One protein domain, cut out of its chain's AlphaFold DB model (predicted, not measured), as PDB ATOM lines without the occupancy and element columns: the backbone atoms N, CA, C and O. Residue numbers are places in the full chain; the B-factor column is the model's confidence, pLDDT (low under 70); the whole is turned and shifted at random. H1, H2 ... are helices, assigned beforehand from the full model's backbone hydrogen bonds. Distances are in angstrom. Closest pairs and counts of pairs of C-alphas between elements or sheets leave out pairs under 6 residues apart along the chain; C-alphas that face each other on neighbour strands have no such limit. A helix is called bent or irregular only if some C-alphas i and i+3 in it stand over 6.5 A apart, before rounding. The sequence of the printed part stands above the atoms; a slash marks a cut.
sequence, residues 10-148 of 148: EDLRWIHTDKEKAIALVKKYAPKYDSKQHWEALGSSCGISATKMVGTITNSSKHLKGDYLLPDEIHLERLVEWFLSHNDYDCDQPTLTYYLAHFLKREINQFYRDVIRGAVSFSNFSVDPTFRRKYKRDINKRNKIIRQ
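This is residues 10 to 148 of the 148 residues of an uncharacterized protein of Halobacillus litoralis (UniProt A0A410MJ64). One long helix, H6, runs through the body, and H2, H3, H4 and H5 pack round its first half, with H1 packed on H5. The second half of H6 reaches away from this cluster, and near its end H7 stands crosswise to it, with little contact. The printed part has 139 residues with seven named helices, H1 to H7 in order along the chain, and no named strand; the class is all helix, and the helix packing is mostly crossed, the touching helices standing at large angles to each other. The whole is compact, with a radius of gyration of the C-alphas of 15.4 A and spans of 41 by 33 by 25 A.

H1, residues 10 to 15, touches H5, residues 76 to 86, at a steep tilt of 43 degrees, opposite ways; their closest C-alphas, of Ile 15 and Arg 78, are 5.5 A apart. H2, residues 19 to 32, touches H5 with residues 22 to 26 alone, about perpendicular at 77 degrees, closest at the C-alphas of Leu 25 and Leu 76, 6.6 A apart. The hub is H6, residues 93 to 116, which touches four helices. With its residues 97 to 105 alone it touches H2, at a steep tilt of 56 degrees, opposite ways; the closest C-alphas, of Ala 30 and His 102, are 4.3 A apart. H3, residues 35 to 42, touches H6 at a steep tilt of 52 degrees, closest at the C-alphas of His 38 and Thr 95, 5.7 A apart. H4, residues 44 to 59, touches H6 with residues 47 to 51 alone, the same way at a steep tilt of 38 degrees; the closest C-alphas, of Ala 50 and Leu 100, are 7.3 A apart. H5 touches H6 at a steep tilt of 56 degrees, closest at the C-alphas of Val 80 and Thr 97, 6.3 A apart. H7, residues 129 to 146, is close to H6 but not clearly touching, about perpendicular at 89 degrees, with the C-alphas of Val 115 and Ile 139 closest at 7.5 A; it is apart from H4 and H5, among others. Every O i to N i+4 pair is within hydrogen-bond range in H1, H4, H5 and H6; in H2 it is 8 of 10, in H3 3 of 4 and in H7 13 of 14.

H1 begins at C-alpha 10, (120.779, 100.804, 63.965), and is 8.9 A long from first to last C-alpha. H2 measures 20.8 A and is irregular, C-alphas 28 and 31 being 7.1 A apart; H3 measures 10.6 A, H4 21.9 A and H5 15.4 A. H6 runs 34.2 A, from C-alpha 93 at (123.352, 119.746, 75.835). H7 measures 26.1 A and ends at C-alpha 146, (114.277, 91.588, 92.015).

The two C-alphas farthest apart, of Asp 90 and Gln 148, are 46.1 A apart. The printed part has no cut and ends at the chain's last residue; the links from H4 to H5 and from H6 to H7 are long. Mean pLDDT of the printed part is 79.8, and it is under 70 in residues 59 to 66 and 115 to 148.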
ATOM      1  N   GLU A  10     119.329 100.690  63.764       86.69
ATOM      2  CA  GLU A  10     120.779 100.804  63.965       86.69
ATOM      3  C   GLU A  10     121.106 101.772  65.104       86.69
ATOM      4  O   GLU A  10     121.960 101.471  65.941       86.69
ATOM      5  N   ASP A  11     120.365 102.876  65.185       90.00
ATOM      6  CA  ASP A  11     120.491 103.865  66.253       90.00
ATOM      7  C   ASP A  11     120.123 103.257  67.608       90.00
ATOM      8  O   ASP A  11     120.807 103.499  68.603       90.00
ATOM      9  N   LEU A  12     119.095 102.396  67.653       88.00
ATOM     10  CA  LEU A  12     118.728 101.679  68.878       88.00
ATOM     11  C   LEU A  12     119.881 100.826  69.399       88.00
ATOM     12  O   LEU A  12     120.140 100.823  70.599       88.00
ATOM     13  N   ARG A  13     120.598 100.120  68.517       88.75
ATOM     14  CA  ARG A  13     121.751  99.298  68.920       88.75
ATOM     15  C   ARG A  13     122.867 100.141  69.522       88.75
ATOM     16  O   ARG A  13     123.533  99.688  70.449       88.75
ATOM     17  N   TRP A  14     123.059 101.355  69.017       92.75
ATOM     18  CA  TRP A  14     124.052 102.280  69.549       92.75
ATOM     19  C   TRP A  14     123.609 102.910  70.882       92.75
ATOM     20  O   TRP A  14     124.406 102.991  71.822       92.75
ATOM     21  N   ILE A  15     122.331 103.283  71.005       94.75
ATOM     22  CA  ILE A  15     121.728 103.853  72.224       94.75
ATOM     23  C   ILE A  15     121.554 102.796  73.328       94.75
ATOM     24  O   ILE A  15     121.494 103.144  74.504       94.75
ATOM     25  N   HIS A  16     121.506 101.512  72.984       93.31
ATOM     26  CA  HIS A  16     121.358 100.423  73.942       93.31
ATOM     27  C   HIS A  16     122.535 100.330  74.927       93.31
ATOM     28  O   HIS A  16     123.710 100.464  74.567       93.31
ATOM     29  N   THR A  17     122.215 100.054  76.187       93.56
ATOM     30  CA  THR A  17     123.176  99.722  77.243       93.56
ATOM     31  C   THR A  17     122.546  98.772  78.259       93.56
ATOM     32  O   THR A  17     121.327  98.617  78.301       93.56
ATOM     33  N   ASP A  18     123.373  98.150  79.099       90.56
ATOM     34  CA  ASP A  18     122.880  97.378  80.239       90.56
ATOM     35  C   ASP A  18     122.125  98.242  81.266       90.56
ATOM     36  O   ASP A  18     122.240  99.475  81.323       90.56
ATOM     37  N   LYS A  19     121.336  97.554  82.093       87.12
ATOM     38  CA  LYS A  19     120.450  98.164  83.081       87.12
ATOM     39  C   LYS A  19     121.214  98.964  84.126       87.12
ATOM     40  O   LYS A  19     120.799 100.064  84.502       87.12
ATOM     41  N   GLU A  20     122.309  98.408  84.627       91.19
ATOM     42  CA  GLU A  20     123.124  98.996  85.682       91.19
ATOM     43  C   GLU A  20     123.660 100.360  85.241       91.19
ATOM     44  O   GLU A  20     123.518 101.353  85.966       91.19
ATOM     45  N   LYS A  21     124.188 100.436  84.016       95.31
ATOM     46  CA  LYS A  21     124.723 101.662  83.431       95.31
ATOM     47  C   LYS A  21     123.631 102.668  83.085       95.31
ATOM     48  O   LYS A  21     123.796 103.848  83.406       95.31
ATOM     49  N   ALA A  22     122.511 102.239  82.496       94.44
ATOM     50  CA  ALA A  22     121.377 103.132  82.226       94.44
ATOM     51  C   ALA A  22     120.888 103.813  83.518       94.44
ATOM     52  O   ALA A  22     120.783 105.042  83.592       94.44
ATOM     53  N   ILE A  23     120.674 103.025  84.577       91.44
ATOM     54  CA  ILE A  23     120.233 103.529  85.883       91.44
ATOM     55  C   ILE A  23     121.294 104.437  86.514       91.44
ATOM     56  O   ILE A  23     120.936 105.464  87.098       91.44
ATOM     57  N   ALA A  24     122.581 104.096  86.409       96.12
ATOM     58  CA  ALA A  24     123.666 104.917  86.944       96.12
ATOM     59  C   ALA A  24     123.696 106.313  86.303       96.12
ATOM     60  O   ALA A  24     123.777 107.316  87.018       96.12
ATOM     61  N   LEU A  25     123.551 106.397  84.975       97.44
ATOM     62  CA  LEU A  25     123.473 107.672  84.255       97.44
ATOM     63  C   LEU A  25     122.249 108.484  84.692       97.44
ATOM     64  O   LEU A  25     122.373 109.657  85.043       97.44
ATOM     65  N   VAL A  26     121.075 107.856  84.758       96.56
ATOM     66  CA  VAL A  26     119.851 108.530  85.215       96.56
ATOM     67  C   VAL A  26     120.015 109.067  86.640       96.56
ATOM     68  O   VAL A  26     119.688 110.224  86.899       96.56
ATOM     69  N   LYS A  27     120.577 108.278  87.565       94.81
ATOM     70  CA  LYS A  27     120.842 108.715  88.948       94.81
ATOM     71  C   LYS A  27     121.850 109.865  89.025       94.81
ATOM     72  O   LYS A  27     121.690 110.732  89.879       94.81
ATOM     73  N   LYS A  28     122.850 109.888  88.140       97.12
ATOM     74  CA  LYS A  28     123.863 110.953  88.055       97.12
ATOM     75  C   LYS A  28     123.265 112.292  87.614       97.12
ATOM     76  O   LYS A  28     123.649 113.333  88.146       97.12
ATOM     77  N   TYR A  29     122.364 112.274  86.632       97.75
ATOM     78  CA  TYR A  29     121.908 113.492  85.952       97.75
ATOM     79  C   TYR A  29     120.529 113.985  86.393       97.75
ATOM     80  O   TYR A  29     120.332 115.191  86.497       97.75
ATOM     81  N   ALA A  30     119.586 113.092  86.708       95.62
ATOM     82  CA  ALA A  30     118.213 113.478  87.040       95.62
ATOM     83  C   ALA A  30     118.089 114.453  88.230       95.62
ATOM     84  O   ALA A  30     117.241 115.338  88.155       95.62
ATOM     85  N   PRO A  31     118.894 114.352  89.312       95.50
ATOM     86  CA  PRO A  31     118.823 115.307  90.423       95.50
ATOM     87  C   PRO A  31     119.248 116.732  90.058       95.50
ATOM     88  O   PRO A  31     118.932 117.657  90.795       95.50
ATOM     89  N   LYS A  32     119.970 116.913  88.945       95.94
ATOM     90  CA  LYS A  32     120.444 118.226  88.484       95.94
ATOM     91  C   LYS A  32     119.374 119.005  87.719       95.94
ATOM     92  O   LYS A  32     119.595 120.158  87.376       95.94
ATOM     93  N   TYR A  33     118.231 118.385  87.433       94.69
ATOM     94  CA  TYR A  33     117.147 119.029  86.709       94.69
ATOM     95  C   TYR A  33     116.352 119.982  87.616       94.69
ATOM     96  O   TYR A  33     115.480 119.559  88.371       94.69
ATOM     97  N   ASP A  34     116.632 121.277  87.497       94.00
ATOM     98  CA  ASP A  34     115.721 122.363  87.876       94.00
ATOM     99  C   ASP A  34     114.556 122.451  86.880       94.00
ATOM    100  O   ASP A  34     114.768 122.665  85.686       94.00
ATOM    101  N   SER A  35     113.328 122.260  87.359       88.62
ATOM    102  CA  SER A  35     112.159 122.082  86.503       88.62
ATOM    103  C   SER A  35     111.770 123.316  85.702       88.62
ATOM    104  O   SER A  35     111.371 123.161  84.547       88.62
ATOM    105  N   LYS A  36     111.856 124.511  86.292       88.44
ATOM    106  CA  LYS A  36     111.422 125.745  85.635       88.44
ATOM    107  C   LYS A  36     112.543 126.295  84.767       88.44
ATOM    108  O   LYS A  36     112.339 126.502  83.573       88.44
ATOM    109  N   GLN A  37     113.731 126.450  85.351       91.44
ATOM    110  CA  GLN A  37     114.859 127.088  84.679       91.44
ATOM    111  C   GLN A  37     115.305 126.293  83.447       91.44
ATOM    112  O   GLN A  37     115.460 126.864  82.369       91.44
ATOM    113  N   HIS A  38     115.463 124.971  83.571       91.56
ATOM    114  CA  HIS A  38     115.895 124.165  82.429       91.56
ATOM    115  C   HIS A  38     114.805 124.010  81.376       91.56
ATOM    116  O   HIS A  38     115.132 123.894  80.203       91.56
ATOM    117  N   TRP A  39     113.520 124.007  81.744       88.31
ATOM    118  CA  TRP A  39     112.449 123.941  80.747       88.31
ATOM    119  C   TRP A  39     112.372 125.216  79.905       88.31
ATOM    120  O   TRP A  39     112.238 125.139  78.684       88.31
ATOM    121  N   GLU A  40     112.492 126.380  80.548       89.44
ATOM    122  CA  GLU A  40     112.547 127.674  79.864       89.44
ATOM    123  C   GLU A  40     113.781 127.769  78.955       89.44
ATOM    124  O   GLU A  40     113.649 128.182  77.806       89.44
ATOM    125  N   ALA A  41     114.946 127.303  79.424       88.88
ATOM    126  CA  ALA A  41     116.178 127.270  78.632       88.88
ATOM    127  C   ALA A  41     116.132 126.268  77.464       88.88
ATOM    128  O   ALA A  41     116.671 126.538  76.396       88.88
ATOM    129  N   LEU A  42     115.494 125.108  77.649       89.44
ATOM    130  CA  LEU A  42     115.375 124.074  76.617       89.44
ATOM    131  C   LEU A  42     114.403 124.479  75.501       89.44
ATOM    132  O   LEU A  42     114.570 124.085  74.349       89.44
ATOM    133  N   GLY A  43     113.350 125.214  75.858       89.56
ATOM    134  CA  GLY A  43     112.243 125.516  74.967       89.56
ATOM    135  C   GLY A  43     111.271 124.341  74.803       89.56
ATOM    136  O   GLY A  43     111.629 123.158  74.762       89.56
ATOM    137  N   SER A  44     109.986 124.676  74.675       86.94
ATOM    138  CA  SER A  44     108.896 123.694  74.624       86.94
ATOM    139  C   SER A  44     108.986 122.754  73.417       86.94
ATOM    140  O   SER A  44     108.679 121.569  73.538       86.94
ATOM    141  N   SER A  45     109.438 123.250  72.263       87.81
ATOM    142  CA  SER A  45     109.578 122.463  71.032       87.81
ATOM    143  C   SER A  45     110.609 121.339  71.181       87.81
ATOM    144  O   SER A  45     110.296 120.183  70.885       87.81
ATOM    145  N   CYS A  46     111.797 121.659  71.702       89.81
ATOM    146  CA  CYS A  46     112.860 120.693  71.953       89.81
ATOM    147  C   CYS A  46     112.430 119.664  73.004       89.81
ATOM    148  O   CYS A  46     112.509 118.459  72.757       89.81
ATOM    149  N   GLY A  47     111.891 120.115  74.141       89.94
ATOM    150  CA  GLY A  47     111.449 119.219  75.213       89.94
ATOM    151  C   GLY A  47     110.351 118.238  74.787       89.94
ATOM    152  O   GLY A  47     110.419 117.042  75.093       89.94
ATOM    153  N   ILE A  48     109.364 118.710  74.016       89.56
ATOM    154  CA  ILE A  48     108.305 117.853  73.459       89.56
ATOM    155  C   ILE A  48     108.889 116.837  72.473       89.56
ATOM    156  O   ILE A  48     108.517 115.664  72.514       89.56
ATOM    157  N   SER A  49     109.790 117.267  71.589       91.00
ATOM    158  CA  SER A  49     110.416 116.383  70.602       91.00
ATOM    159  C   SER A  49     111.264 115.296  71.270       91.00
ATOM    160  O   SER A  49     111.089 114.109  70.985       91.00
ATOM    161  N   ALA A  50     112.086 115.672  72.252       91.19
ATOM    162  CA  ALA A  50     112.909 114.749  73.029       91.19
ATOM    163  C   ALA A  50     112.055 113.713  73.785       91.19
ATOM    164  O   ALA A  50     112.349 112.516  73.767       91.19
ATOM    165  N   THR A  51     110.936 114.146  74.372       91.88
ATOM    166  CA  THR A  51     109.968 113.251  75.031       91.88
ATOM    167  C   THR A  51     109.326 112.272  74.048       91.88
ATOM    168  O   THR A  51     109.232 111.073  74.324       91.88
ATOM    169  N   LYS A  52     108.905 112.760  72.874       89.06
ATOM    170  CA  LYS A  52     108.331 111.913  71.818       89.06
ATOM    171  C   LYS A  52     109.332 110.876  71.320       89.06
ATOM    172  O   LYS A  52     108.941 109.736  71.093       89.06
ATOM    173  N   MET A  53     110.606 111.242  71.187       90.12
ATOM    174  CA  MET A  53     111.666 110.310  70.803       90.12
ATOM    175  C   MET A  53     111.791 109.159  71.808       90.12
ATOM    176  O   MET A  53     111.801 108.003  71.389       90.12
ATOM    177  N   VAL A  54     111.815 109.445  73.115       90.31
ATOM    178  CA  VAL A  54     111.822 108.388  74.144       90.31
ATOM    179  C   VAL A  54     110.591 107.491  74.006       90.31
ATOM    180  O   VAL A  54     110.730 106.272  74.004       90.31
ATOM    181  N   GLY A  55     109.404 108.072  73.806       85.00
ATOM    182  CA  GLY A  55     108.178 107.303  73.568       85.00
ATOM    183  C   GLY A  55     108.245 106.408  72.324       85.00
ATOM    184  O   GLY A  55     107.754 105.281  72.349       85.00
ATOM    185  N   THR A  56     108.885 106.870  71.248       84.38
ATOM    186  CA  THR A  56     109.125 106.064  70.042       84.38
ATOM    187  C   THR A  56     110.027 104.873  70.346       84.38
ATOM    188  O   THR A  56     109.680 103.752  69.980       84.38
ATOM    189  N   ILE A  57     111.134 105.099  71.058       87.38
ATOM    190  CA  ILE A  57     112.095 104.054  71.448       87.38
ATOM    191  C   ILE A  57     111.436 102.976  72.313       87.38
ATOM    192  O   ILE A  57     111.721 101.792  72.136       87.38
ATOM    193  N   THR A  58     110.568 103.377  73.243       81.19
ATOM    194  CA  THR A  58     110.004 102.467  74.249       81.19
ATOM    195  C   THR A  58     108.709 101.791  73.810       81.19
ATOM    196  O   THR A  58     108.435 100.673  74.247       81.19
ATOM    197  N   ASN A  59     107.919 102.424  72.933       69.06
ATOM    198  CA  ASN A  59     106.560 101.967  72.614       69.06
ATOM    199  C   ASN A  59     106.277 101.748  71.118       69.06
ATOM    200  O   ASN A  59     105.257 101.144  70.780       69.06
ATOM    201  N   SER A  60     107.130 102.210  70.195       63.25
ATOM    202  CA  SER A  60     106.819 102.204  68.755       63.25
ATOM    203  C   SER A  60     107.481 101.056  67.994       63.25
ATOM    204  O   SER A  60     108.216 101.252  67.024       63.25
ATOM    205  N   SER A  61     107.149  99.823  68.374       58.75
ATOM    206  CA  SER A  61     107.637  98.630  67.669       58.75
ATOM    207  C   SER A  61     107.207  98.581  66.193       58.75
ATOM    208  O   SER A  61     107.891  97.966  65.382       58.75
ATOM    209  N   LYS A  62     106.118  99.267  65.802       58.12
ATOM    210  CA  LYS A  62     105.716  99.397  64.389       58.12
ATOM    211  C   LYS A  62     106.725 100.201  63.565       58.12
ATOM    212  O   LYS A  62     107.037  99.800  62.450       58.12
ATOM    213  N   HIS A  63     107.238 101.311  64.102       60.78
ATOM    214  CA  HIS A  63     108.210 102.153  63.390       60.78
ATOM    215  C   HIS A  63     109.608 101.528  63.378       60.78
ATOM    216  O   HIS A  63     110.377 101.750  62.449       60.78
ATOM    217  N   LEU A  64     109.908 100.701  64.376       65.62
ATOM    218  CA  LEU A  64     111.222 100.108  64.596       65.62
ATOM    219  C   LEU A  64     111.278  98.618  64.217       65.62
ATOM    220  O   LEU A  64     112.144  97.889  64.683       65.62
ATOM    221  N   LYS A  65     110.357  98.140  63.364       69.06
ATOM    222  CA  LYS A  65     110.319  96.751  62.850       69.06
ATOM    223  C   LYS A  65     110.365  95.665  63.942       69.06
ATOM    224  O   LYS A  65     110.915  94.587  63.740       69.06
ATOM    225  N   GLY A  66     109.755  95.931  65.092       66.56
ATOM    226  CA  GLY A  66     109.727  95.031  66.244       66.56
ATOM    227  C   GLY A  66     110.825  95.285  67.278       66.56
ATOM    228  O   GLY A  66     110.738  94.718  68.370       66.56
ATOM    229  N   ASP A  67     111.799  96.149  66.979       73.81
ATOM    230  CA  ASP A  67     112.827  96.576  67.925       73.81
ATOM    231  C   ASP A  67     112.314  97.711  68.821       73.81
ATOM    232  O   ASP A  67     111.474  98.523  68.437       73.81
ATOM    233  N   TYR A  68     112.776  97.720  70.064       80.75
ATOM    234  CA  TYR A  68     112.477  98.722  71.083       80.75
ATOM    235  C   TYR A  68     113.495  98.551  72.206       80.75
ATOM    236  O   TYR A  68     114.112  97.489  72.326       80.75
ATOM    237  N   LEU A  69     113.631  99.575  73.039       84.75
ATOM    238  CA  LEU A  69     114.383  99.486  74.286       84.75
ATOM    239  C   LEU A  69     113.446  99.742  75.454       84.75
ATOM    240  O   LEU A  69     112.555 100.590  75.376       84.75
ATOM    241  N   LEU A  70     113.657  99.040  76.558       86.12
ATOM    242  CA  LEU A  70     113.011  99.410  77.808       86.12
ATOM    243  C   LEU A  70     113.598 100.734  78.325       86.12
ATOM    244  O   LEU A  70     114.754 101.052  78.037       86.12
ATOM    245  N   PRO A  71     112.848 101.516  79.124       88.81
ATOM    246  CA  PRO A  71     113.356 102.777  79.667       88.81
ATOM    247  C   PRO A  71     114.673 102.632  80.448       88.81
ATOM    248  O   PRO A  71     115.474 103.561  80.487       88.81
ATOM    249  N   ASP A  72     114.903 101.470  81.063       89.81
ATOM    250  CA  ASP A  72     116.121 101.139  81.803       89.81
ATOM    251  C   ASP A  72     117.199 100.452  80.949       89.81
ATOM    252  O   ASP A  72     118.140  99.910  81.505       89.81
ATOM    253  N   GLU A  73     117.090 100.476  79.622       92.88
ATOM    254  CA  GLU A  73     118.103  99.981  78.671       92.88
ATOM    255  C   GLU A  73     118.668 101.112  77.789       92.88
ATOM    256  O   GLU A  73     119.449 100.883  76.863       92.88
ATOM    257  N   ILE A  74     118.263 102.357  78.058       95.00
ATOM    258  CA  ILE A  74     118.618 103.535  77.264       95.00
ATOM    259  C   ILE A  74     119.881 104.194  77.828       95.00
ATOM    260  O   ILE A  74     119.913 104.660  78.971       95.00
ATOM    261  N   HIS A  75     120.916 104.320  76.997       97.50
ATOM    262  CA  HIS A  75     122.112 105.093  77.316       97.50
ATOM    263  C   HIS A  75     121.839 106.584  77.118       97.50
ATOM    264  O   HIS A  75     121.950 107.110  76.012       97.50
ATOM    265  N   LEU A  76     121.536 107.287  78.209       97.44
ATOM    266  CA  LEU A  76     121.145 108.701  78.196       97.44
ATOM    267  C   LEU A  76     122.076 109.608  77.371       97.44
ATOM    268  O   LEU A  76     121.597 110.363  76.539       97.44
ATOM    269  N   GLU A  77     123.393 109.549  77.589       97.75
ATOM    270  CA  GLU A  77     124.329 110.465  76.909       97.75
ATOM    271  C   GLU A  77     124.351 110.245  75.390       97.75
ATOM    272  O   GLU A  77     124.326 111.205  74.628       97.75
ATOM    273  N   ARG A  78     124.292 108.981  74.952       97.12
ATOM    274  CA  ARG A  78     124.179 108.617  73.538       97.12
ATOM    275  C   ARG A  78     122.843 109.072  72.971       97.12
ATOM    276  O   ARG A  78     122.805 109.653  71.900       97.12
ATOM    277  N   LEU A  79     121.745 108.888  73.702       95.94
ATOM    278  CA  LEU A  79     120.440 109.392  73.275       95.94
ATOM    279  C   LEU A  79     120.461 110.912  73.032       95.94
ATOM    280  O   LEU A  79     119.913 111.379  72.037       95.94
ATOM    281  N   VAL A  80     121.097 111.672  73.927       95.94
ATOM    282  CA  VAL A  80     121.256 113.129  73.795       95.94
ATOM    283  C   VAL A  80     122.102 113.477  72.570       95.94
ATOM    284  O   VAL A  80     121.701 114.313  71.766       95.94
ATOM    285  N   GLU A  81     123.244 112.814  72.395       94.69
ATOM    286  CA  GLU A  81     124.123 113.013  71.239       94.69
ATOM    287  C   GLU A  81     123.417 112.673  69.916       94.69
ATOM    288  O   GLU A  81     123.503 113.433  68.949       94.69
ATOM    289  N   TRP A  82     122.653 111.577  69.872       94.00
ATOM    290  CA  TRP A  82     121.818 111.244  68.719       94.00
ATOM    291  C   TRP A  82     120.811 112.358  68.443       94.00
ATOM    292  O   TRP A  82     120.724 112.845  67.318       94.00
ATOM    293  N   PHE A  83     120.091 112.803  69.474       93.19
ATOM    294  CA  PHE A  83     119.056 113.819  69.332       93.19
ATOM    295  C   PHE A  83     119.611 115.123  68.758       93.19
ATOM    296  O   PHE A  83     119.051 115.637  67.793       93.19
ATOM    297  N   LEU A  84     120.728 115.615  69.296       92.31
ATOM    298  CA  LEU A  84     121.364 116.856  68.844       92.31
ATOM    299  C   LEU A  84     121.997 116.726  67.452       92.31
ATOM    300  O   LEU A  84     121.995 117.672  66.676       92.31
ATOM    301  N   SER A  85     122.514 115.548  67.092       91.12
ATOM    302  CA  SER A  85     123.125 115.328  65.770       91.12
ATOM    303  C   SER A  85     122.115 115.116  64.633       91.12
ATOM    304  O   SER A  85     122.507 115.154  63.456       91.12
ATOM    305  N   HIS A  86     120.839 114.894  64.972       89.06
ATOM    306  CA  HIS A  86     119.743 114.604  64.037       89.06
ATOM    307  C   HIS A  86     118.605 115.628  64.082       89.06
ATOM    308  O   HIS A  86     117.672 115.525  63.289       89.06
ATOM    309  N   ASN A  87     118.661 116.613  64.978       85.69
ATOM    310  CA  ASN A  87     117.670 117.676  65.064       85.69
ATOM    311  C   ASN A  87     118.357 119.032  65.172       85.69
ATOM    312  O   ASN A  87     119.386 119.167  65.820       85.69
ATOM    313  N   ASP A  88     117.745 120.036  64.556       85.81
ATOM    314  CA  ASP A  88     118.226 121.413  64.579       85.81
ATOM    315  C   ASP A  88     117.497 122.176  65.691       85.81
ATOM    316  O   ASP A  88     116.502 122.865  65.457       85.81
ATOM    317  N   TYR A  89     117.914 121.929  66.934       84.81
ATOM    318  CA  TYR A  89     117.437 122.656  68.108       84.81
ATOM    319  C   TYR A  89     118.595 123.437  68.716       84.81
ATOM    320  O   TYR A  89     119.641 122.866  69.015       84.81
ATOM    321  N   ASP A  90     118.370 124.727  68.954       79.31
ATOM    322  CA  ASP A  90     119.273 125.575  69.727       79.31
ATOM    323  C   ASP A  90     119.040 125.321  71.220       79.31
ATOM    324  O   ASP A  90     118.333 126.062  71.905       79.31
ATOM    325  N   CYS A  91     119.507 124.169  71.699       83.94
ATOM    326  CA  CYS A  91     119.361 123.776  73.088       83.94
ATOM    327  C   CYS A  91     120.692 123.328  73.689       83.94
ATOM    328  O   CYS A  91     121.493 122.622  73.076       83.94
ATOM    329  N   ASP A  92     120.916 123.737  74.934       88.38
ATOM    330  CA  ASP A  92     122.114 123.381  75.680       88.38
ATOM    331  C   ASP A  92     122.122 121.878  76.020       88.38
ATOM    332  O   ASP A  92     121.177 121.332  76.603       88.38
ATOM    333  N   GLN A  93     123.210 121.193  75.658       93.31
ATOM    334  CA  GLN A  93     123.352 119.746  75.835       93.31
ATOM    335  C   GLN A  93     123.206 119.301  77.308       93.31
ATOM    336  O   GLN A  93     122.461 118.344  77.559       93.31
ATOM    337  N   PRO A  94     123.866 119.933  78.300       95.12
ATOM    338  CA  PRO A  94     123.612 119.679  79.719       95.12
ATOM    339  C   PRO A  94     122.136 119.803  80.110       95.12
ATOM    340  O   PRO A  94     121.594 118.884  80.728       95.12
ATOM    341  N   THR A  95     121.472 120.882  79.700       94.62
ATOM    342  CA  THR A  95     120.049 121.135  79.976       94.62
ATOM    343  C   THR A  95     119.166 120.008  79.435       94.62
ATOM    344  O   THR A  95     118.353 119.437  80.174       94.62
ATOM    345  N   LEU A  96     119.379 119.608  78.176       95.94
ATOM    346  CA  LEU A  96     118.687 118.472  77.563       95.94
ATOM    347  C   LEU A  96     118.992 117.152  78.288       95.94
ATOM    348  O   LEU A  96     118.092 116.341  78.509       95.94
ATOM    349  N   THR A  97     120.243 116.948  78.703       97.50
ATOM    350  CA  THR A  97     120.671 115.753  79.445       97.50
ATOM    351  C   THR A  97     119.946 115.648  80.782       97.50
ATOM    352  O   THR A  97     119.435 114.580  81.122       97.50
ATOM    353  N   TYR A  98     119.862 116.741  81.543       97.50
ATOM    354  CA  TYR A  98     119.175 116.762  82.836       97.50
ATOM    355  C   TYR A  98     117.675 116.533  82.664       97.50
ATOM    356  O   TYR A  98     117.093 115.713  83.380       97.50
ATOM    357  N   TYR A  99     117.071 117.187  81.669       96.62
ATOM    358  CA  TYR A  99     115.668 116.999  81.317       96.62
ATOM    359  C   TYR A  99     115.351 115.537  80.978       96.62
ATOM    360  O   TYR A  99     114.475 114.928  81.600       96.62
ATOM    361  N   LEU A 100     116.095 114.942  80.038       96.75
ATOM    362  CA  LEU A 100     115.888 113.556  79.618       96.75
ATOM    363  C   LEU A 100     116.191 112.559  80.739       96.75
ATOM    364  O   LEU A 100     115.474 111.571  80.873       96.75
ATOM    365  N   ALA A 101     117.184 112.824  81.593       97.31
ATOM    366  CA  ALA A 101     117.442 111.998  82.770       97.31
ATOM    367  C   ALA A 101     116.252 112.005  83.736       97.31
ATOM    368  O   ALA A 101     115.821 110.954  84.214       97.31
ATOM    369  N   HIS A 102     115.708 113.191  84.017       96.31
ATOM    370  CA  HIS A 102     114.539 113.341  84.873       96.31
ATOM    371  C   HIS A 102     113.308 112.650  84.270       96.31
ATOM    372  O   HIS A 102     112.577 111.954  84.982       96.31
ATOM    373  N   PHE A 103     113.105 112.776  82.958       95.00
ATOM    374  CA  PHE A 103     112.034 112.091  82.242       95.00
ATOM    375  C   PHE A 103     112.190 110.561  82.294       95.00
ATOM    376  O   PHE A 103     111.284 109.872  82.764       95.00
ATOM    377  N   LEU A 104     113.359 110.022  81.931       94.69
ATOM    378  CA  LEU A 104     113.639 108.582  81.978       94.69
ATOM    379  C   LEU A 104     113.498 108.007  83.389       94.69
ATOM    380  O   LEU A 104     112.964 106.915  83.548       94.69
ATOM    381  N   LYS A 105     113.886 108.747  84.436       95.06
ATOM    382  CA  LYS A 105     113.642 108.332  85.828       95.06
ATOM    383  C   LYS A 105     112.155 108.063  86.087       95.06
ATOM    384  O   LYS A 105     111.820 107.090  86.765       95.06
ATOM    385  N   ARG A 106     111.262 108.918  85.572       92.69
ATOM    386  CA  ARG A 106     109.807 108.739  85.707       92.69
ATOM    387  C   ARG A 106     109.330 107.512  84.937       92.69
ATOM    388  O   ARG A 106     108.593 106.719  85.519       92.69
ATOM    389  N   GLU A 107     109.795 107.333  83.704       89.50
ATOM    390  CA  GLU A 107     109.441 106.185  82.856       89.50
ATOM    391  C   GLU A 107     109.908 104.856  83.459       89.50
ATOM    392  O   GLU A 107     109.129 103.911  83.540       89.50
ATOM    393  N   ILE A 108     111.138 104.791  83.977       88.31
ATOM    394  CA  ILE A 108     111.678 103.610  84.667       88.31
ATOM    395  C   ILE A 108     110.826 103.269  85.895       88.31
ATOM    396  O   ILE A 108     110.410 102.124  86.079       88.31
ATOM    397  N   ASN A 109     110.530 104.261  86.738       87.75
ATOM    398  CA  ASN A 109     109.704 104.046  87.926       87.75
ATOM    399  C   ASN A 109     108.285 103.600  87.559       87.75
ATOM    400  O   ASN A 109     107.716 102.739  88.228       87.75
ATOM    401  N   GLN A 110     107.706 104.186  86.511       84.25
ATOM    402  CA  GLN A 110     106.392 103.804  86.017       84.25
ATOM    403  C   GLN A 110     106.400 102.363  85.501       84.25
ATOM    404  O   GLN A 110     105.596 101.559  85.967       84.25
ATOM    405  N   PHE A 111     107.379 102.013  84.668       82.56
ATOM    406  CA  PHE A 111     107.594 100.661  84.165       82.56
ATOM    407  C   PHE A 111     107.660  99.634  85.303       82.56
ATOM    408  O   PHE A 111     106.918  98.652  85.293       82.56
ATOM    409  N   TYR A 112     108.465  99.878  86.343       80.56
ATOM    410  CA  TYR A 112     108.541  98.966  87.489       80.56
ATOM    411  C   TYR A 112     107.233  98.883  88.286       80.56
ATOM    412  O   TYR A 112     106.850  97.790  88.713       80.56
ATOM    413  N   ARG A 113     106.506  99.997  88.459       76.62
ATOM    414  CA  ARG A 113     105.180  99.981  89.104       76.62
ATOM    415  C   ARG A 113     104.177  99.146  88.314       76.62
ATOM    416  O   ARG A 113     103.434  98.377  88.922       76.62
ATOM    417  N   ASP A 114     104.178  99.260  86.992       70.50
ATOM    418  CA  ASP A 114     103.260  98.519  86.121       70.50
ATOM    419  C   ASP A 114     103.588  97.026  86.094       70.50
ATOM    420  O   ASP A 114     102.685  96.188  86.161       70.50
ATOM    421  N   VAL A 115     104.881  96.686  86.104       69.19
ATOM    422  CA  VAL A 115     105.356  95.306  86.256       69.19
ATOM    423  C   VAL A 115     104.891  94.701  87.584       69.19
ATOM    424  O   VAL A 115     104.352  93.594  87.588       69.19
ATOM    425  N   ILE A 116     105.053  95.417  88.705       69.38
ATOM    426  CA  ILE A 116     104.655  94.937  90.041       69.38
ATOM    427  C   ILE A 116     103.138  94.763  90.143       69.38
ATOM    428  O   ILE A 116     102.667  93.760  90.678       69.38
ATOM    429  N   ARG A 117     102.366  95.717  89.618       67.50
ATOM    430  CA  ARG A 117     100.895  95.697  89.667       67.50
ATOM    431  C   ARG A 117     100.270  94.657  88.735       67.50
ATOM    432  O   ARG A 117      99.050  94.540  88.704       67.50
ATOM    433  N   GLY A 118     101.072  93.955  87.926       56.97
ATOM    434  CA  GLY A 118     100.568  93.134  86.821       56.97
ATOM    435  C   GLY A 118      99.801  93.956  85.776       56.97
ATOM    436  O   GLY A 118      99.158  93.391  84.895       56.97
ATOM    437  N   ALA A 119      99.887  95.284  85.876       54.88
ATOM    438  CA  ALA A 119      99.132  96.273  85.128       54.88
ATOM    439  C   ALA A 119      99.919  96.779  83.923       54.88
ATOM    440  O   ALA A 119      99.661  97.878  83.441       54.88
ATOM    441  N   VAL A 120     100.855  95.976  83.402       53.44
ATOM    442  CA  VAL A 120     101.353  96.157  82.038       53.44
ATOM    443  C   VAL A 120     100.160  95.939  81.107       53.44
ATOM    444  O   VAL A 120      99.928  94.850  80.576       53.44
ATOM    445  N   SER A 121      99.341  96.977  80.978       44.16
ATOM    446  CA  SER A 121      98.216  97.009  80.080       44.16
ATOM    447  C   SER A 121      98.817  97.082  78.692       44.16
ATOM    448  O   SER A 121      99.324  98.108  78.245       44.16
ATOM    449  N   PHE A 122      98.767  95.944  78.009       47.66
ATOM    450  CA  PHE A 122      99.150  95.762  76.613       47.66
ATOM    451  C   PHE A 122      98.341  96.649  75.645       47.66
ATOM    452  O   PHE A 122      98.507  96.534  74.437       47.66
ATOM    453  N   SER A 123      97.461  97.516  76.152       39.00
ATOM    454  CA  SER A 123      96.474  98.287  75.400       39.00
ATOM    455  C   SER A 123      97.075  99.317  74.443       39.00
ATOM    456  O   SER A 123      96.424  99.638  73.456       39.00
ATOM    457  N   ASN A 124      98.315  99.773  74.661       38.28
ATOM    458  CA  ASN A 124      99.001 100.665  73.712       38.28
ATOM    459  C   ASN A 124      99.977  99.927  72.779       38.28
ATOM    460  O   ASN A 124     100.389 100.475  71.757       38.28
ATOM    461  N   PHE A 125     100.294  98.661  73.068       44.78
ATOM    462  CA  PHE A 125     101.034  97.798  72.155       44.78
ATOM    463  C   PHE A 125     100.047  97.188  71.159       44.78
ATOM    464  O   PHE A 125      99.607  96.049  71.290       44.78
ATOM    465  N   SER A 126      99.703  97.950  70.124       41.22
ATOM    466  CA  SER A 126      99.044  97.418  68.925       41.22
ATOM    467  C   SER A 126     100.036  96.527  68.155       41.22
ATOM    468  O   SER A 126     100.558  96.931  67.122       41.22
ATOM    469  N   VAL A 127     100.433  95.377  68.709       45.38
ATOM    470  CA  VAL A 127     101.592  94.626  68.203       45.38
ATOM    471  C   VAL A 127     101.433  93.128  68.437       45.38
ATOM    472  O   VAL A 127     101.230  92.681  69.562       45.38
ATOM    473  N   ASP A 128     101.543  92.395  67.333       47.56
ATOM    474  CA  ASP A 128     102.006  91.016  67.169       47.56
ATOM    475  C   ASP A 128     102.066  90.111  68.438       47.56
ATOM    476  O   ASP A 128     102.818  90.368  69.385       47.56
ATOM    477  N   PRO A 129     101.360  88.964  68.461       46.66
ATOM    478  CA  PRO A 129     101.429  87.979  69.547       46.66
ATOM    479  C   PRO A 129     102.848  87.507  69.926       46.66
ATOM    480  O   PRO A 129     103.087  87.136  71.083       46.66
ATOM    481  N   THR A 130     103.796  87.504  68.986       52.22
ATOM    482  CA  THR A 130     105.198  87.119  69.234       52.22
ATOM    483  C   THR A 130     105.949  88.177  70.043       52.22
ATOM    484  O   THR A 130     106.676  87.838  70.983       52.22
ATOM    485  N   PHE A 131     105.674  89.454  69.773       53.50
ATOM    486  CA  PHE A 131     106.180  90.606  70.516       53.50
ATOM    487  C   PHE A 131     105.747  90.548  71.984       53.50
ATOM    488  O   PHE A 131     106.576  90.630  72.896       53.50
ATOM    489  N   ARG A 132     104.459  90.266  72.222       52.97
ATOM    490  CA  ARG A 132     103.904  90.093  73.573       52.97
ATOM    491  C   ARG A 132     104.624  88.996  74.362       52.97
ATOM    492  O   ARG A 132     104.854  89.140  75.563       52.97
ATOM    493  N   ARG A 133     104.989  87.893  73.698       55.22
ATOM    494  CA  ARG A 133     105.709  86.767  74.318       55.22
ATOM    495  C   ARG A 133     107.164  87.110  74.640       55.22
ATOM    496  O   ARG A 133     107.610  86.742  75.725       55.22
ATOM    497  N   LYS A 134     107.882  87.806  73.748       59.78
ATOM    498  CA  LYS A 134     109.274  88.243  73.975       59.78
ATOM    499  C   LYS A 134     109.349  89.228  75.147       59.78
ATOM    500  O   LYS A 134     110.025  88.944  76.128       59.78
ATOM    501  N   TYR A 135     108.518  90.269  75.125       59.50
ATOM    502  CA  TYR A 135     108.419  91.265  76.198       59.50
ATOM    503  C   TYR A 135     108.069  90.637  77.558       59.50
ATOM    504  O   TYR A 135     108.738  90.869  78.563       59.50
ATOM    505  N   LYS A 136     107.060  89.749  77.598       60.12
ATOM    506  CA  LYS A 136     106.681  89.034  78.830       60.12
ATOM    507  C   LYS A 136     107.802  88.117  79.334       60.12
ATOM    508  O   LYS A 136     107.984  87.984  80.542       60.12
ATOM    509  N   ARG A 137     108.559  87.485  78.429       65.62
ATOM    510  CA  ARG A 137     109.719  86.650  78.774       65.62
ATOM    511  C   ARG A 137     110.833  87.490  79.401       65.62
ATOM    512  O   ARG A 137     111.383  87.067  80.415       65.62
ATOM    513  N   ASP A 138     111.121  88.662  78.850       63.34
ATOM    514  CA  ASP A 138     112.188  89.534  79.348       63.34
ATOM    515  C   ASP A 138     111.805  90.211  80.678       63.34
ATOM    516  O   ASP A 138     112.614  90.230  81.608       63.34
ATOM    517  N   ILE A 139     110.533  90.593  80.862       62.31
ATOM    518  CA  ILE A 139     109.998  91.000  82.177       62.31
ATOM    519  C   ILE A 139     110.095  89.866  83.206       62.31
ATOM    520  O   ILE A 139     110.537  90.089  84.333       62.31
ATOM    521  N   ASN A 140     109.709  88.638  82.844       59.84
ATOM    522  CA  ASN A 140     109.751  87.500  83.767       59.84
ATOM    523  C   ASN A 140     111.178  87.154  84.214       59.84
ATOM    524  O   ASN A 140     111.380  86.795  85.374       59.84
ATOM    525  N   LYS A 141     112.172  87.282  83.324       61.66
ATOM    526  CA  LYS A 141     113.592  87.137  83.688       61.66
ATOM    527  C   LYS A 141     114.008  88.182  84.725       61.66
ATOM    528  O   LYS A 141     114.673  87.844  85.696       61.66
ATOM    529  N   ARG A 142     113.565  89.430  84.560       54.34
ATOM    530  CA  ARG A 142     113.916  90.555  85.442       54.34
ATOM    531  C   ARG A 142     113.216  90.497  86.803       54.34
ATOM    532  O   ARG A 142     113.850  90.758  87.819       54.34
ATOM    533  N   ASN A 143     111.953  90.071  86.855       52.84
ATOM    534  CA  ASN A 143     111.231  89.872  88.119       52.84
ATOM    535  C   ASN A 143     111.852  88.789  89.012       52.84
ATOM    536  O   ASN A 143     111.729  88.875  90.232       52.84
ATOM    537  N   LYS A 144     112.531  87.789  88.432       49.59
ATOM    538  CA  LYS A 144     113.301  86.806  89.210       49.59
ATOM    539  C   LYS A 144     114.526  87.416  89.896       49.59
ATOM    540  O   LYS A 144     114.860  86.968  90.978       49.59
ATOM    541  N   ILE A 145     115.146  88.436  89.302       45.78
ATOM    542  CA  ILE A 145     116.330  89.117  89.854       45.78
ATOM    543  C   ILE A 145     115.944  90.047  91.016       45.78
ATOM    544  O   ILE A 145     116.711  90.217  91.946       45.78
ATOM    545  N   ILE A 146     114.746  90.638  90.985       37.22
ATOM    546  CA  ILE A 146     114.277  91.588  92.015       37.22
ATOM    547  C   ILE A 146     113.754  90.877  93.282       37.22
ATOM    548  O   ILE A 146     113.600  91.509  94.321       37.22
ATOM    549  N   ARG A 147     113.440  89.576  93.199       37.97
ATOM    550  CA  ARG A 147     112.888  88.774  94.309       37.97
ATOM    551  C   ARG A 147     113.906  87.838  94.978       37.97
ATOM    552  O   ARG A 147     113.497  87.051  95.830       37.97
ATOM    553  N   GLN A 148     115.170  87.881  94.561       36.84
ATOM    554  CA  GLN A 148     116.300  87.256  95.256       36.84
ATOM    555  C   GLN A 148     116.969  88.302  96.143       36.84
ATOM    556  O   GLN A 148     117.430  87.906  97.232       36.84
TER     557      GLN A 148